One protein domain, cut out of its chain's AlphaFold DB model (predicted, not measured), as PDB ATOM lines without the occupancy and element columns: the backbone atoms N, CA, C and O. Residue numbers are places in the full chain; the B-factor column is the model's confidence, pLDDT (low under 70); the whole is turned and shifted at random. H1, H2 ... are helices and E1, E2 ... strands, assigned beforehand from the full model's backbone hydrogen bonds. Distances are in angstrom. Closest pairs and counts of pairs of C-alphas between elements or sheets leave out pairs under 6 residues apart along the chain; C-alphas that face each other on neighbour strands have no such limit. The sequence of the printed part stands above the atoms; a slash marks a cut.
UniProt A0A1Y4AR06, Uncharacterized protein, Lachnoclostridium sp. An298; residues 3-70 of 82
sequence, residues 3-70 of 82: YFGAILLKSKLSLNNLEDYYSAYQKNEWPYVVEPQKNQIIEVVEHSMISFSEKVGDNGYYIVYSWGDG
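AT A GLANCE: This is residues 3 to 70 of the 82 residues of an uncharacterized protein of Lachnoclostridium sp. An298 (UniProt A0A1Y4AR06). A small antiparallel sheet of three strands stands in the middle, with helix H1 over one of its faces near the E2 edge, while the long loop of residues 37 to 60 swings out on the side of the other face. The outline is flat, with spans of 32 by 30 by 15 A. You will find 68 printed residues with one named helix and three named strands, in the order E1, H1, E2, E3; across the sheet the order is E1, E3, E2. The class is mixed, helices and strands, though under half of the residues, 30 of 68, are in named elements. The whole is compact, with a radius of gyration of the C-alphas of 12.1 A.

HOW THE PARTS SIT: Start with E1, residues 3 to 10, an edge strand beside the inner strand E3, residues 61 to 69. They are antiparallel at 161 degrees; look for N 7 and O 64, 2.8 A apart, and N 62 and O 9, 2.8 A apart, within hydrogen-bond range. Next comes H1, residues 15 to 23, which is on the sheet at a height of 9.0 A over it. It lies over E2, residues 33 to 36, where 7 of its 9 C-alphas fall, and only just not over E3, where 2 fall. It runs along the strands, at 18 degrees to E2 on the local plane. The closest C-alphas of H1 and E2 are those of Glu 19 and Val 34, 5.8 A apart. In H1 every O i to N i+4 pair is within hydrogen-bond range. E2 is the other edge strand, antiparallel to E3 at 157 degrees, and the two form a hairpin; N 63 and O 35 are 2.8 A apart, within hydrogen-bond range. E1, H1 and E2 make a split strand-helix-strand unit, two strands running the same way with E3 between them, and its crossover is right-handed.

IN THESE COORDINATES: Find C-alpha 3 at (142.050, 133.609, 145.909); from there E1 runs 23.1 A to C-alpha 10. H1 begins at C-alpha 15, at (148.911, 110.333, 145.054), and reaches C-alpha 23 after 12.0 A. E2 spans 10.3 A. E3, the longest strand, runs 26.7 A to C-alpha 69 at (146.727, 136.406, 148.727).

THE WHOLE: The C-alphas farthest apart are those of Asp 58 and Gly 70, 33.2 A. The printed part has no cut. The link from E1 to H1 is tight, that from H1 to E2 short, and that from E2 to E3 long, with 24 residues. The mean pLDDT of the printed part is 85.3; look for values under 70 at residues 26 to 29 and residue 70.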
ATOM      1  N   TYR A   3     142.287 134.341 147.146       82.62
ATOM      2  CA  TYR A   3     142.050 133.609 145.909       82.62
ATOM      3  C   TYR A   3     142.088 132.110 146.174       82.62
ATOM      4  O   TYR A   3     142.858 131.623 147.003       82.62
ATOM      5  N   PHE A   4     141.246 131.395 145.436       85.88
ATOM      6  CA  PHE A   4     141.280 129.949 145.320       85.88
ATOM      7  C   PHE A   4     141.813 129.600 143.936       85.88
ATOM      8  O   PHE A   4     141.252 130.042 142.928       85.88
ATOM      9  N   GLY A   5     142.888 128.823 143.890       86.31
ATOM     10  CA  GLY A   5     143.433 128.296 142.647       86.31
ATOM     11  C   GLY A   5     143.371 126.782 142.662       86.31
ATOM     12  O   GLY A   5     143.797 126.159 143.631       86.31
ATOM     13  N   ALA A   6     142.850 126.201 141.586       88.44
ATOM     14  CA  ALA A   6     142.779 124.762 141.396       88.44
ATOM     15  C   ALA A   6     143.160 124.389 139.967       88.44
ATOM     16  O   ALA A   6     142.800 125.078 139.010       88.44
ATOM     17  N   ILE A   7     143.860 123.270 139.831       88.81
ATOM     18  CA  ILE A   7     144.305 122.720 138.556       88.81
ATOM     19  C   ILE A   7     143.882 121.259 138.496       88.81
ATOM     20  O   ILE A   7     144.047 120.512 139.462       88.81
ATOM     21  N   LEU A   8     143.366 120.847 137.340       90.94
ATOM     22  CA  LEU A   8     143.154 119.442 137.032       90.94
ATOM     23  C   LEU A   8     144.435 118.858 136.436       90.94
ATOM     24  O   LEU A   8     144.884 119.280 135.371       90.94
ATOM     25  N   LEU A   9     144.994 117.858 137.106       89.88
ATOM     26  CA  LEU A   9     146.194 117.149 136.695       89.88
ATOM     27  C   LEU A   9     145.842 115.732 136.249       89.88
ATOM     28  O   LEU A   9     145.159 114.991 136.954       89.88
ATOM     29  N   LYS A  10     146.378 115.323 135.099       90.62
ATOM     30  CA  LYS A  10     146.360 113.929 134.660       90.62
ATOM     31  C   LYS A  10     147.760 113.344 134.781       90.62
ATOM     32  O   LYS A  10     148.649 113.738 134.032       90.62
ATOM     33  N   SER A  11     147.954 112.390 135.686       88.38
ATOM     34  CA  SER A  11     149.264 111.787 135.946       88.38
ATOM     35  C   SER A  11     149.187 110.271 136.109       88.38
ATOM     36  O   SER A  11     148.155 109.704 136.463       88.38
ATOM     37  N   LYS A  12     150.311 109.606 135.819       89.19
ATOM     38  CA  LYS A  12     150.534 108.181 136.118       89.19
ATOM     39  C   LYS A  12     151.199 107.974 137.482       89.19
ATOM     40  O   LYS A  12     151.364 106.829 137.898       89.19
ATOM     41  N   LEU A  13     151.641 109.056 138.123       88.81
ATOM     42  CA  LEU A  13     152.229 109.021 139.456       88.81
ATOM     43  C   LEU A  13     151.152 108.694 140.494       88.81
ATOM     44  O   LEU A  13     149.973 108.984 140.295       88.81
ATOM     45  N   SER A  14     151.563 108.068 141.595       90.19
ATOM     46  CA  SER A  14     150.690 107.851 142.746       90.19
ATOM     47  C   SER A  14     150.365 109.176 143.437       90.19
ATOM     48  O   SER A  14     151.104 110.150 143.296       90.19
ATOM     49  N   LEU A  15     149.289 109.182 144.230       90.50
ATOM     50  CA  LEU A  15     148.911 110.333 145.054       90.50
ATOM     51  C   LEU A  15     150.089 110.806 145.917       90.50
ATOM     52  O   LEU A  15     150.481 111.957 145.801       90.50
ATOM     53  N   ASN A  16     150.725 109.895 146.657       91.12
ATOM     54  CA  ASN A  16     151.859 110.224 147.526       91.12
ATOM     55  C   ASN A  16     153.012 110.902 146.770       91.12
ATOM     56  O   ASN A  16     153.586 111.862 147.261       91.12
ATOM     57  N   ASN A  17     153.335 110.444 145.556       91.00
ATOM     58  CA  ASN A  17     154.409 111.058 144.771       91.00
ATOM     59  C   ASN A  17     154.052 112.487 144.338       91.00
ATOM     60  O   ASN A  17     154.933 113.336 144.227       91.00
ATOM     61  N   LEU A  18     152.771 112.744 144.056       90.19
ATOM     62  CA  LEU A  18     152.289 114.080 143.722       90.19
ATOM     63  C   LEU A  18     152.260 114.980 144.960       90.19
ATOM     64  O   LEU A  18     152.684 116.126 144.872       90.19
ATOM     65  N   GLU A  19     151.804 114.466 146.102       90.00
ATOM     66  CA  GLU A  19     151.839 115.179 147.382       90.00
ATOM     67  C   GLU A  19     153.273 115.583 147.743       90.00
ATOM     68  O   GLU A  19     153.528 116.761 147.989       90.00
ATOM     69  N   ASP A  20     154.224 114.647 147.667       89.25
ATOM     70  CA  ASP A  20     155.643 114.915 147.911       89.25
ATOM     71  C   ASP A  20     156.179 115.990 146.949       89.25
ATOM     72  O   ASP A  20     156.841 116.936 147.380       89.25
ATOM     73  N   TYR A  21     155.848 115.898 145.656       87.50
ATOM     74  CA  TYR A  21     156.276 116.872 144.649       87.50
ATOM     75  C   TYR A  21     155.731 118.281 144.921       87.50
ATOM     76  O   TYR A  21     156.493 119.248 144.935       87.50
ATOM     77  N   TYR A  22     154.422 118.414 145.155       84.50
ATOM     78  CA  TYR A  22     153.783 119.716 145.364       84.50
ATOM     79  C   TYR A  22     154.060 120.305 146.751       84.50
ATOM     80  O   TYR A  22     154.060 121.529 146.898       84.50
ATOM     81  N   SER A  23     154.397 119.472 147.744       82.62
ATOM     82  CA  SER A  23     154.833 119.942 149.066       82.62
ATOM     83  C   SER A  23     156.093 120.816 148.991       82.62
ATOM     84  O   SER A  23     156.227 121.774 149.748       82.62
ATOM     85  N   ALA A  24     156.982 120.573 148.019       81.12
ATOM     86  CA  ALA A  24     158.193 121.372 147.823       81.12
ATOM     87  C   ALA A  24     157.911 122.810 147.349       81.12
ATOM     88  O   ALA A  24     158.747 123.697 147.527       81.12
ATOM     89  N   TYR A  25     156.734 123.055 146.766       74.69
ATOM     90  CA  TYR A  25     156.297 124.380 146.321       74.69
ATOM     91  C   TYR A  25     155.585 125.166 147.431       74.69
ATOM     92  O   TYR A  25     155.191 126.311 147.210       74.69
ATOM     93  N   GLN A  26     155.436 124.588 148.628       68.56
ATOM     94  CA  GLN A  26     154.821 125.229 149.787       68.56
ATOM     95  C   GLN A  26     155.711 126.365 150.325       68.56
ATOM     96  O   GLN A  26     156.439 126.219 151.303       68.56
ATOM     97  N   LYS A  27     155.671 127.517 149.652       61.56
ATOM     98  CA  LYS A  27     156.346 128.755 150.075       61.56
ATOM     99  C   LYS A  27     155.425 129.708 150.834       61.56
ATOM    100  O   LYS A  27     155.911 130.596 151.528       61.56
ATOM    101  N   ASN A  28     154.116 129.523 150.691       64.25
ATOM    102  CA  ASN A  28     153.095 130.390 151.266       64.25
ATOM    103  C   ASN A  28     152.533 129.791 152.563       64.25
ATOM    104  O   ASN A  28     152.758 128.623 152.876       64.25
ATOM    105  N   GLU A  29     151.754 130.585 153.300       69.31
ATOM    106  CA  GLU A  29     151.077 130.153 154.534       69.31
ATOM    107  C   GLU A  29     150.090 128.990 154.314       69.31
ATOM    108  O   GLU A  29     149.722 128.302 155.265       69.31
ATOM    109  N   TRP A  30     149.695 128.732 153.065       74.62
ATOM    110  CA  TRP A  30     148.751 127.684 152.695       74.62
ATOM    111  C   TRP A  30     149.442 126.559 151.907       74.62
ATOM    112  O   TRP A  30     150.141 126.837 150.931       74.62
ATOM    113  N   PRO A  31     149.251 125.284 152.295       80.94
ATOM    114  CA  PRO A  31     149.747 124.143 151.530       80.94
ATOM    115  C   PRO A  31     149.103 124.051 150.147       80.94
ATOM    116  O   PRO A  31     147.950 124.446 149.951       80.94
ATOM    117  N   TYR A  32     149.832 123.449 149.208       86.19
ATOM    118  CA  TYR A  32     149.201 122.795 148.068       86.19
ATOM    119  C   TYR A  32     148.625 121.465 148.530       86.19
ATOM    120  O   TYR A  32     149.327 120.654 149.131       86.19
ATOM    121  N   VAL A  33     147.345 121.254 148.249       89.38
ATOM    122  CA  VAL A  33     146.643 120.011 148.553       89.38
ATOM    123  C   VAL A  33     146.411 119.265 147.249       89.38
ATOM    124  O   VAL A  33     145.993 119.864 146.256       89.38
ATOM    125  N   VAL A  34     146.711 117.967 147.254       91.00
ATOM    126  CA  VAL A  34     146.495 117.072 146.118       91.00
ATOM    127  C   VAL A  34     145.436 116.055 146.504       91.00
ATOM    128  O   VAL A  34     145.590 115.360 147.501       91.00
ATOM    129  N   GLU A  35     144.382 115.933 145.706       91.94
ATOM    130  CA  GLU A  35     143.322 114.955 145.954       91.94
ATOM    131  C   GLU A  35     142.946 114.198 144.676       91.94
ATOM    132  O   GLU A  35     143.019 114.751 143.575       91.94
ATOM    133  N   PRO A  36     142.530 112.923 144.775       91.75
ATOM    134  CA  PRO A  36     141.961 112.205 143.642       91.75
ATOM    135  C   PRO A  36     140.660 112.864 143.180       91.75
ATOM    136  O   PRO A  36     139.689 112.949 143.934       91.75
ATOM    137  N   GLN A  37     140.612 113.258 141.911       91.44
ATOM    138  CA  GLN A  37     139.434 113.889 141.333       91.44
ATOM    139  C   GLN A  37     138.547 112.819 140.690       91.44
ATOM    140  O   GLN A  37     138.956 112.158 139.737       91.44
ATOM    141  N   LYS A  38     137.326 112.635 141.209       88.62
ATOM    142  CA  LYS A  38     136.390 111.587 140.745       88.62
ATOM    143  C   LYS A  38     135.404 112.061 139.681       88.62
ATOM    144  O   LYS A  38     134.858 111.258 138.934       88.62
ATOM    145  N   ASN A  39     135.111 113.356 139.659       89.75
ATOM    146  CA  ASN A  39     134.132 113.965 138.766       89.75
ATOM    147  C   ASN A  39     134.632 115.354 138.334       89.75
ATOM    148  O   ASN A  39     135.733 115.755 138.682       89.75
ATOM    149  N   GLN A  40     133.865 116.103 137.548       91.69
ATOM    150  CA  GLN A  40     134.299 117.431 137.097       91.69
ATOM    151  C   GLN A  40     134.121 118.526 138.162       91.69
ATOM    152  O   GLN A  40     134.622 119.624 137.966       91.69
ATOM    153  N   ILE A  41     133.404 118.263 139.254       90.62
ATOM    154  CA  ILE A  41     133.012 119.246 140.269       90.62
ATOM    155  C   ILE A  41     134.128 119.402 141.301       90.62
ATOM    156  O   ILE A  41     134.665 118.427 141.822       90.62
ATOM    157  N   ILE A  42     134.460 120.645 141.626       89.62
ATOM    158  CA  ILE A  42     135.436 120.978 142.658       89.62
ATOM    159  C   ILE A  42     134.710 121.015 144.007       89.62
ATOM    160  O   ILE A  42     134.141 122.035 144.388       89.62
ATOM    161  N   GLU A  43     134.703 119.886 144.716       86.94
ATOM    162  CA  GLU A  43     133.927 119.708 145.956       86.94
ATOM    163  C   GLU A  43     134.453 120.543 147.136       86.94
ATOM    164  O   GLU A  43     133.692 120.854 148.046       86.94
ATOM    165  N   VAL A  44     135.719 120.977 147.098       85.31
ATOM    166  CA  VAL A  44     136.318 121.808 148.159       85.31
ATOM    167  C   VAL A  44     135.717 123.220 148.242       85.31
ATOM    168  O   VAL A  44     135.861 123.903 149.255       85.31
ATOM    169  N   VAL A  45     135.020 123.680 147.197       84.00
ATOM    170  CA  VAL A  45     134.348 124.987 147.191       84.00
ATOM    171  C   VAL A  45     132.859 124.797 147.487       84.00
ATOM    172  O   VAL A  45     132.043 124.621 146.589       84.00
ATOM    173  N   GLU A  46     132.480 124.876 148.763       77.06
ATOM    174  CA  GLU A  46     131.097 124.615 149.203       77.06
ATOM    175  C   GLU A  46     130.087 125.663 148.705       77.06
ATOM    176  O   GLU A  46     128.926 125.362 148.432       77.06
ATOM    177  N   HIS A  47     130.513 126.923 148.591       78.81
ATOM    178  CA  HIS A  47     129.615 128.052 148.324       78.81
ATOM    179  C   HIS A  47     129.387 128.323 146.832       78.81
ATOM    180  O   HIS A  47     128.682 129.267 146.468       78.81
ATOM    181  N   SER A  48     130.017 127.559 145.939       77.69
ATOM    182  CA  SER A  48     129.915 127.764 144.495       77.69
ATOM    183  C   SER A  48     130.181 126.466 143.751       77.69
ATOM    184  O   SER A  48     131.197 125.817 143.959       77.69
ATOM    185  N   MET A  49     129.287 126.115 142.829       82.12
ATOM    186  CA  MET A  49     129.458 124.937 141.985       82.12
ATOM    187  C   MET A  49     130.445 125.254 140.858       82.12
ATOM    188  O   MET A  49     130.054 125.702 139.781       82.12
ATOM    189  N   ILE A  50     131.735 125.060 141.130       88.25
ATOM    190  CA  ILE A  50     132.811 125.219 140.149       88.25
ATOM    191  C   ILE A  50     133.133 123.845 139.566       88.25
ATOM    192  O   ILE A  50     133.177 122.848 140.288       88.25
ATOM    193  N   SER A  51     133.347 123.776 138.254       90.00
ATOM    194  CA  SER A  51     133.693 122.532 137.577       90.00
ATOM    195  C   SER A  51     134.763 122.713 136.505       90.00
ATOM    196  O   SER A  51     134.896 123.771 135.889       90.00
ATOM    197  N   PHE A  52     135.522 121.646 136.270       89.81
ATOM    198  CA  PHE A  52     136.438 121.534 135.147       89.81
ATOM    199  C   PHE A  52     135.661 121.284 133.852       89.81
ATOM    200  O   PHE A  52     134.736 120.473 133.806       89.81
ATOM    201  N   SER A  53     136.067 121.945 132.770       89.38
ATOM    202  CA  SER A  53     135.511 121.698 131.434       89.38
ATOM    203  C   SER A  53     135.917 120.330 130.876       89.38
ATOM    204  O   SER A  53     135.146 119.700 130.150       89.38
ATOM    205  N   GLU A  54     137.111 119.858 131.236       88.50
ATOM    206  CA  GLU A  54     137.657 118.573 130.807       88.50
ATOM    207  C   GLU A  54     136.952 117.411 131.513       88.50
ATOM    208  O   GLU A  54     136.660 117.481 132.711       88.50
ATOM    209  N   LYS A  55     136.683 116.323 130.783       87.25
ATOM    210  CA  LYS A  55     136.065 115.130 131.372       87.25
ATOM    211  C   LYS A  55     137.068 114.399 132.258       87.25
ATOM    212  O   LYS A  55     138.097 113.912 131.789       87.25
ATOM    213  N   VAL A  56     136.711 114.271 133.528       87.75
ATOM    214  CA  VAL A  56     137.437 113.456 134.501       87.75
ATOM    215  C   VAL A  56     137.028 111.999 134.313       87.75
ATOM    216  O   VAL A  56     135.840 111.680 134.320       87.75
ATOM    217  N   GLY A  57     138.014 111.138 134.060       83.88
ATOM    218  CA  GLY A  57     137.823 109.692 133.956       83.88
ATOM    219  C   GLY A  57     138.112 108.979 135.276       83.88
ATOM    220  O   GLY A  57     138.510 109.607 136.251       83.88
ATOM    221  N   ASP A  58     137.975 107.654 135.277       75.94
ATOM    222  CA  ASP A  58     138.009 106.865 136.516       75.94
ATOM    223  C   ASP A  58     139.374 106.863 137.229       75.94
ATOM    224  O   ASP A  58     139.412 106.760 138.451       75.94
ATOM    225  N   ASN A  59     140.493 106.990 136.496       83.44
ATOM    226  CA  ASN A  59     141.844 106.851 137.054       83.44
ATOM    227  C   ASN A  59     142.837 107.908 136.551       83.44
ATOM    228  O   ASN A  59     142.822 108.302 135.383       83.44
ATOM    229  N   GLY A  60     143.780 108.267 137.430       88.12
ATOM    230  CA  GLY A  60     144.929 109.123 137.115       88.12
ATOM    231  C   GLY A  60     144.594 110.608 136.991       88.12
ATOM    232  O   GLY A  60     145.386 111.351 136.419       88.12
ATOM    233  N   TYR A  61     143.428 111.026 137.486       92.69
ATOM    234  CA  TYR A  61     143.033 112.426 137.582       92.69
ATOM    235  C   TYR A  61     143.123 112.891 139.031       92.69
ATOM    236  O   TYR A  61     142.620 112.238 139.947       92.69
ATOM    237  N   TYR A  62     143.757 114.038 139.217       91.75
ATOM    238  CA  TYR A  62     143.996 114.657 140.507       91.75
ATOM    239  C   TYR A  62     143.639 116.132 140.418       91.75
ATOM    240  O   TYR A  62     143.809 116.753 139.368       91.75
ATOM    241  N   ILE A  63     143.160 116.693 141.515       91.56
ATOM    242  CA  ILE A  63     143.066 118.132 141.695       91.56
ATOM    243  C   ILE A  63     144.240 118.574 142.559       91.56
ATOM    244  O   ILE A  63     144.539 117.945 143.571       91.56
ATOM    245  N   VAL A  64     144.908 119.645 142.143       90.62
ATOM    246  CA  VAL A  64     145.899 120.351 142.959       90.62
ATOM    247  C   VAL A  64     145.342 121.732 143.232       90.62
ATOM    248  O   VAL A  64     145.018 122.447 142.282       90.62
ATOM    249  N   TYR A  65     145.200 122.103 144.498       89.06
ATOM    250  CA  TYR A  65     144.639 123.400 144.862       89.06
ATOM    251  C   TYR A  65     145.340 124.040 146.056       89.06
ATOM    252  O   TYR A  65     145.985 123.369 146.861       89.06
ATOM    253  N   SER A  66     145.213 125.361 146.163       87.62
ATOM    254  CA  SER A  66     145.679 126.132 147.315       87.62
ATOM    255  C   SER A  66     144.877 127.426 147.479       87.62
ATOM    256  O   SER A  66     144.103 127.826 146.602       87.62
ATOM    257  N   TRP A  67     145.078 128.068 148.624       85.62
ATOM    258  CA  TRP A  67     144.512 129.363 148.984       85.62
ATOM    259  C   TRP A  67     145.637 130.378 149.152       85.62
ATOM    260  O   TRP A  67     146.751 130.024 149.520       85.62
ATOM    261  N   GLY A  68     145.378 131.654 148.905       79.88
ATOM    262  CA  GLY A  68     146.410 132.660 149.136       79.88
ATOM    263  C   GLY A  68     146.000 134.065 148.758       79.88
ATOM    264  O   GLY A  68     144.892 134.307 148.273       79.88
ATOM    265  N   ASP A  69     146.907 134.995 149.018       74.12
ATOM    266  CA  ASP A  69     146.727 136.406 148.727       74.12
ATOM    267  C   ASP A  69     147.440 136.771 147.425       74.12
ATOM    268  O   ASP A  69     148.662 136.722 147.334       74.12
ATOM    269  N   GLY A  70     146.661 137.177 146.424       67.81
ATOM    270  CA  GLY A  70     147.161 137.636 145.129       67.81
ATOM    271  C   GLY A  70     146.993 136.635 143.970       67.81
ATOM    272  O   GLY A  70     146.772 135.444 144.191       67.81
TER     273      GLY A  70